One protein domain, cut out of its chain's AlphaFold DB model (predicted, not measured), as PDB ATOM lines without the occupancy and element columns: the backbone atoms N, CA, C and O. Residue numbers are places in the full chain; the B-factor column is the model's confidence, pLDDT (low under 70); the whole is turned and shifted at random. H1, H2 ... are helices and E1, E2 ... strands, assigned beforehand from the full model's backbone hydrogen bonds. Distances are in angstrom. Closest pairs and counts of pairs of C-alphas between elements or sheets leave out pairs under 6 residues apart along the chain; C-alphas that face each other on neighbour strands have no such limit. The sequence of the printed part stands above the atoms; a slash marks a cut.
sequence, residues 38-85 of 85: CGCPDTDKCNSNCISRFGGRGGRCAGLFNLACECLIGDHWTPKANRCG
ATOM      1  N   CYS A  38     -18.398   3.197  19.350       56.47
ATOM      2  CA  CYS A  38     -19.683   2.830  19.897       56.47
ATOM      3  C   CYS A  38     -20.629   3.251  18.800       56.47
ATOM      4  O   CYS A  38     -20.480   4.352  18.257       56.47
ATOM      5  N   GLY A  39     -21.481   2.328  18.385       58.97
ATOM      6  CA  GLY A  39     -22.394   2.651  17.324       58.97
ATOM      7  C   GLY A  39     -23.205   3.893  17.656       58.97
ATOM      8  O   GLY A  39     -23.066   4.570  18.677       58.97
ATOM      9  N   CYS A  40     -24.140   4.160  16.793       69.00
ATOM     10  CA  CYS A  40     -25.233   5.049  17.050       69.00
ATOM     11  C   CYS A  40     -26.434   4.166  17.460       69.00
ATOM     12  O   CYS A  40     -27.322   3.943  16.643       69.00
ATOM     13  N   PRO A  41     -26.457   3.573  18.684       64.19
ATOM     14  CA  PRO A  41     -27.646   2.871  19.160       64.19
ATOM     15  C   PRO A  41     -28.765   3.870  19.477       64.19
ATOM     16  O   PRO A  41     -29.935   3.539  19.336       64.19
ATOM     17  N   ASP A  42     -28.397   5.102  19.846       72.44
ATOM     18  CA  ASP A  42     -29.312   6.178  20.214       72.44
ATOM     19  C   ASP A  42     -29.260   7.318  19.199       72.44
ATOM     20  O   ASP A  42     -28.361   8.173  19.219       72.44
ATOM     21  N   THR A  43     -30.271   7.349  18.330       78.12
ATOM     22  CA  THR A  43     -30.456   8.425  17.350       78.12
ATOM     23  C   THR A  43     -30.674   9.769  18.039       78.12
ATOM     24  O   THR A  43     -30.076  10.759  17.627       78.12
ATOM     25  N   ASP A  44     -31.412   9.811  19.148       82.75
ATOM     26  CA  ASP A  44     -31.646  11.042  19.914       82.75
ATOM     27  C   ASP A  44     -30.360  11.626  20.512       82.75
ATOM     28  O   ASP A  44     -30.144  12.845  20.532       82.75
ATOM     29  N   LYS A  45     -29.443  10.759  20.947       81.06
ATOM     30  CA  LYS A  45     -28.137  11.179  21.468       81.06
ATOM     31  C   LYS A  45     -27.228  11.697  20.354       81.06
ATOM     32  O   LYS A  45     -26.495  12.664  20.554       81.06
ATOM     33  N   CYS A  46     -27.298  11.094  19.169       81.56
ATOM     34  CA  CYS A  46     -26.651  11.621  17.969       81.56
ATOM     35  C   CYS A  46     -27.230  12.991  17.581       81.56
ATOM     36  O   CYS A  46     -26.478  13.950  17.421       81.56
ATOM     37  N   ASN A  47     -28.556  13.112  17.528       86.00
ATOM     38  CA  ASN A  47     -29.262  14.342  17.189       86.00
ATOM     39  C   ASN A  47     -28.910  15.495  18.138       86.00
ATOM     40  O   ASN A  47     -28.498  16.567  17.692       86.00
ATOM     41  N   SER A  48     -28.978  15.258  19.449       85.69
ATOM     42  CA  SER A  48     -28.627  16.268  20.454       85.69
ATOM     43  C   SER A  48     -27.155  16.683  20.384       85.69
ATOM     44  O   SER A  48     -26.865  17.874  20.457       85.69
ATOM     45  N   ASN A  49     -26.219  15.753  20.156       81.81
ATOM     46  CA  ASN A  49     -24.808  16.094  19.934       81.81
ATOM     47  C   ASN A  49     -24.598  16.902  18.648       81.81
ATOM     48  O   ASN A  49     -23.798  17.838  18.651       81.81
ATOM     49  N   CYS A  50     -25.298  16.573  17.561       85.81
ATOM     50  CA  CYS A  50     -25.234  17.336  16.317       85.81
ATOM     51  C   CYS A  50     -25.668  18.786  16.530       85.81
ATOM     52  O   CYS A  50     -24.944  19.693  16.124       85.81
ATOM     53  N   ILE A  51     -26.774  19.004  17.241       86.62
ATOM     54  CA  ILE A  51     -27.292  20.344  17.536       86.62
ATOM     55  C   ILE A  51     -26.379  21.082  18.525       86.62
ATOM     56  O   ILE A  51     -25.970  22.210  18.273       86.62
ATOM     57  N   SER A  52     -25.999  20.430  19.627       85.94
ATOM     58  CA  SER A  52     -25.286  21.070  20.740       85.94
ATOM     59  C   SER A  52     -23.787  21.267  20.496       85.94
ATOM     60  O   SER A  52     -23.241  22.295  20.887       85.94
ATOM     61  N   ARG A  53     -23.096  20.304  19.868       78.56
ATOM     62  CA  ARG A  53     -21.627  20.341  19.694       78.56
ATOM     63  C   ARG A  53     -21.176  20.770  18.308       78.56
ATOM     64  O   ARG A  53     -20.069  21.280  18.173       78.56
ATOM     65  N   PHE A  54     -21.983  20.502  17.285       79.88
ATOM     66  CA  PHE A  54     -21.602  20.730  15.890       79.88
ATOM     67  C   PHE A  54     -22.448  21.808  15.201       79.88
ATOM     68  O   PHE A  54     -22.169  22.120  14.046       79.88
ATOM     69  N   GLY A  55     -23.454  22.374  15.880       82.62
ATOM     70  CA  GLY A  55     -24.338  23.399  15.316       82.62
ATOM     71  C   GLY A  55     -25.199  22.899  14.150       82.62
ATOM     72  O   GLY A  55     -25.624  23.688  13.311       82.62
ATOM     73  N   GLY A  56     -25.412  21.585  14.054       82.06
ATOM     74  CA  GLY A  56     -26.264  20.977  13.039       82.06
ATOM     75  C   GLY A  56     -27.751  21.191  13.326       82.06
ATOM     76  O   GLY A  56     -28.160  21.404  14.462       82.06
ATOM     77  N   ARG A  57     -28.584  21.082  12.289       86.31
ATOM     78  CA  ARG A  57     -30.055  21.146  12.396       86.31
ATOM     79  C   ARG A  57     -30.662  19.852  12.936       86.31
ATOM     80  O   ARG A  57     -31.793  19.855  13.406       86.31
ATOM     81  N   GLY A  58     -29.910  18.759  12.858       84.44
ATOM     82  CA  GLY A  58     -30.282  17.466  13.407       84.44
ATOM     83  C   GLY A  58     -29.211  16.412  13.153       84.44
ATOM     84  O   GLY A  58     -28.187  16.692  12.524       84.44
ATOM     85  N   GLY A  59     -29.437  15.202  13.651       85.25
ATOM     86  CA  GLY A  59     -28.531  14.073  13.488       85.25
ATOM     87  C   GLY A  59     -29.268  12.750  13.356       85.25
ATOM     88  O   GLY A  59     -30.346  12.575  13.920       85.25
ATOM     89  N   ARG A  60     -28.685  11.817  12.603       83.50
ATOM     90  CA  ARG A  60     -29.223  10.471  12.399       83.50
ATOM     91  C   ARG A  60     -28.142   9.408  12.506       83.50
ATOM     92  O   ARG A  60     -26.984   9.653  12.178       83.50
ATOM     93  N   CYS A  61     -28.541   8.212  12.903       81.88
ATOM     94  CA  CYS A  61     -27.691   7.039  12.794       81.88
ATOM     95  C   CYS A  61     -27.735   6.499  11.361       81.88
ATOM     96  O   CYS A  61     -28.812   6.316  10.800       81.88
ATOM     97  N   ALA A  62     -26.571   6.272  10.764       75.25
ATOM     98  CA  ALA A  62     -26.415   5.775   9.404       75.25
ATOM     99  C   ALA A  62     -25.271   4.747   9.315       75.25
ATOM    100  O   ALA A  62     -24.450   4.600  10.226       75.25
ATOM    101  N   GLY A  63     -25.226   4.027   8.194       67.44
ATOM    102  CA  GLY A  63     -24.239   2.982   7.914       67.44
ATOM    103  C   GLY A  63     -24.683   1.574   8.323       67.44
ATOM    104  O   GLY A  63     -25.668   1.380   9.037       67.44
ATOM    105  N   LEU A  64     -23.935   0.570   7.854       55.22
ATOM    106  CA  LEU A  64     -24.135  -0.828   8.242       55.22
ATOM    107  C   LEU A  64     -24.033  -0.947   9.770       55.22
ATOM    108  O   LEU A  64     -23.055  -0.499  10.367       55.22
ATOM    109  N   PHE A  65     -25.070  -1.522  10.385       60.41
ATOM    110  CA  PHE A  65     -25.244  -1.656  11.839       60.41
ATOM    111  C   PHE A  65     -25.454  -0.346  12.625       60.41
ATOM    112  O   PHE A  65     -25.233  -0.335  13.835       60.41
ATOM    113  N   ASN A  66     -25.892   0.747  11.983       62.75
ATOM    114  CA  ASN A  66     -26.109   2.048  12.639       62.75
ATOM    115  C   ASN A  66     -24.863   2.525  13.398       62.75
ATOM    116  O   ASN A  66     -24.971   3.045  14.497       62.75
ATOM    117  N   LEU A  67     -23.657   2.301  12.870       66.56
ATOM    118  CA  LEU A  67     -22.422   2.577  13.611       66.56
ATOM    119  C   LEU A  67     -21.922   4.026  13.475       66.56
ATOM    120  O   LEU A  67     -21.040   4.432  14.233       66.56
ATOM    121  N   ALA A  68     -22.468   4.812  12.542       73.81
ATOM    122  CA  ALA A  68     -22.054   6.189  12.294       73.81
ATOM    123  C   ALA A  68     -23.177   7.178  12.629       73.81
ATOM    124  O   ALA A  68     -24.338   6.950  12.307       73.81
ATOM    125  N   CYS A  69     -22.828   8.288  13.275       77.88
ATOM    126  CA  CYS A  69     -23.730   9.417  13.483       77.88
ATOM    127  C   CYS A  69     -23.477  10.444  12.369       77.88
ATOM    128  O   CYS A  69     -22.350  10.907  12.187       77.88
ATOM    129  N   GLU A  70     -24.500  10.794  11.600       85.44
ATOM    130  CA  GLU A  70     -24.453  11.841  10.579       85.44
ATOM    131  C   GLU A  70     -25.184  13.078  11.085       85.44
ATOM    132  O   GLU A  70     -26.325  12.982  11.527       85.44
ATOM    133  N   CYS A  71     -24.556  14.247  10.979       86.50
ATOM    134  CA  CYS A  71     -25.173  15.526  11.317       86.50
ATOM    135  C   CYS A  71     -25.606  16.268  10.052       86.50
ATOM    136  O   CYS A  71     -24.828  16.363   9.102       86.50
ATOM    137  N   LEU A  72     -26.804  16.849  10.059       86.06
ATOM    138  CA  LEU A  72     -27.269  17.760   9.016       86.06
ATOM    139  C   LEU A  72     -26.719  19.160   9.294       86.06
ATOM    140  O   LEU A  72     -27.189  19.847  10.204       86.06
ATOM    141  N   ILE A  73     -25.710  19.575   8.535       84.94
ATOM    142  CA  ILE A  73     -25.086  20.898   8.651       84.94
ATOM    143  C   ILE A  73     -25.354  21.639   7.340       84.94
ATOM    144  O   ILE A  73     -24.927  21.195   6.275       84.94
ATOM    145  N   GLY A  74     -26.101  22.744   7.415       85.81
ATOM    146  CA  GLY A  74     -26.663  23.386   6.224       85.81
ATOM    147  C   GLY A  74     -27.646  22.448   5.517       85.81
ATOM    148  O   GLY A  74     -28.639  22.040   6.126       85.81
ATOM    149  N   ASP A  75     -27.318  22.081   4.277       85.31
ATOM    150  CA  ASP A  75     -28.106  21.190   3.410       85.31
ATOM    151  C   ASP A  75     -27.428  19.826   3.161       85.31
ATOM    152  O   ASP A  75     -27.881  19.038   2.328       85.31
ATOM    153  N   HIS A  76     -26.342  19.516   3.882       83.44
ATOM    154  CA  HIS A  76     -25.560  18.295   3.673       83.44
ATOM    155  C   HIS A  76     -25.411  17.448   4.944       83.44
ATOM    156  O   HIS A  76     -25.232  17.957   6.055       83.44
ATOM    157  N   TRP A  77     -25.437  16.124   4.764       82.62
ATOM    158  CA  TRP A  77     -25.170  15.150   5.821       82.62
ATOM    159  C   TRP A  77     -23.667  14.933   5.964       82.62
ATOM    160  O   TRP A  77     -22.998  14.491   5.034       82.62
ATOM    161  N   THR A  78     -23.137  15.256   7.139       81.88
ATOM    162  CA  THR A  78     -21.712  15.136   7.448       81.88
ATOM    163  C   THR A  78     -21.501  14.029   8.479       81.88
ATOM    164  O   THR A  78     -22.026  14.141   9.593       81.88
ATOM    165  N   PRO A  79     -20.711  12.984   8.178       74.69
ATOM    166  CA  PRO A  79     -20.401  11.949   9.152       74.69
ATOM    167  C   PRO A  79     -19.556  12.541  10.283       74.69
ATOM    168  O   PRO A  79     -18.503  13.149  10.064       74.69
ATOM    169  N   LYS A  80     -20.009  12.365  11.522       71.56
ATOM    170  CA  LYS A  80     -19.259  12.715  12.726       71.56
ATOM    171  C   LYS A  80     -19.078  11.461  13.567       71.56
ATOM    172  O   LYS A  80     -20.027  10.770  13.922       71.56
ATOM    173  N   ALA A  81     -17.827  11.165  13.913       57.59
ATOM    174  CA  ALA A  81     -17.534  10.083  14.840       57.59
ATOM    175  C   ALA A  81     -18.176  10.409  16.197       57.59
ATOM    176  O   ALA A  81     -17.755  11.355  16.872       57.59
ATOM    177  N   ASN A  82     -19.189   9.636  16.589       58.78
ATOM    178  CA  ASN A  82     -19.774   9.747  17.916       58.78
ATOM    179  C   ASN A  82     -18.704   9.273  18.910       58.78
ATOM    180  O   ASN A  82     -18.222   8.142  18.824       58.78
ATOM    181  N   ARG A  83     -18.240  10.156  19.801       49.88
ATOM    182  CA  ARG A  83     -17.318   9.746  20.866       49.88
ATOM    183  C   ARG A  83     -18.156   9.079  21.948       49.88
ATOM    184  O   ARG A  83     -19.072   9.712  22.466       49.88
ATOM    185  N   CYS A  84     -17.831   7.842  22.307       47.47
ATOM    186  CA  CYS A  84     -18.275   7.312  23.590       47.47
ATOM    187  C   CYS A  84     -17.608   8.165  24.673       47.47
ATOM    188  O   CYS A  84     -16.379   8.272  24.687       47.47
ATOM    189  N   GLY A  85     -18.425   8.844  25.473       43.69
ATOM    190  CA  GLY A  85     -18.007   9.404  26.755       43.69
ATOM    191  C   GLY A  85     -18.095   8.330  27.819       43.69
ATOM    192  O   GLY A  85     -19.018   7.492  27.692       43.69
TER     193      GLY A  85
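Overview. This is residues 38 to 85 of the 85 residues of the protein "Hypothetical protein" of Adineta steineri (UniProt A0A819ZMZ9). A small, twisted sheet of three antiparallel strands has one helix, H1, packed slantwise over one face, while the other face is bare of named helices; the last residues, 81 to 85, run on past the sheet as a tail. The 48 printed residues hold one named helix and three named strands, in the order H1, E1, E2, E3, a mixed class in two layers, a helix on one face of a sheet. The sheet order is E1, E2, E3, a meander, each strand the antiparallel neighbour of the one before. The whole is compact, with a radius of gyration of the C-alphas of 9.3 A and spans of 26 by 21 by 15 A.

Along the chain. Strand E2, residues 68 to 73, is 15.5 A long. E1 is residues 58 to 62, 12.9 A, and E3 is residues 76 to 80, 12.4 A, ending at C-alpha 80 at (-19.259, 12.715, 12.726). Helix H1, residues 43 to 54, is 15.2 A long and begins at C-alpha 43 at (-30.456, 8.425, 17.350).

Arrangement. E2 is the inner strand. E1 and E2 form a hairpin at 149 degrees, with N 60 and O 70 within hydrogen-bond range at 2.8 A. E2 and E3 form a hairpin at 140 degrees, with N 78 and O 71 at 2.8 A. The sheet is only just strongly twisted, its C-alphas up to 4.4 A off the best plane. H1 is on the sheet at a height of 7.3 A, over E1 and E2, slantwise to the strands at 54 degrees to E1 on the local plane. H1 touches E1, the closest C-alphas being those of Asn 47 and Gly 59, 3.8 A apart. It touches E2, closest at the C-alphas of Cys 50 and Cys 71, 5.3 A. H1 and E3 are near each other. In H1 every O i to N i+4 pair is within hydrogen-bond range.

Size, cuts and confidence. The two C-alphas farthest apart, those of Asp 75 and Gly 85, are 28.0 A apart. The printed part has no cut, and its three links between named elements are tight. Mean pLDDT of the printed part is 75.1; residues 38 to 41, 63 to 67 and 81 to 85 are under 70.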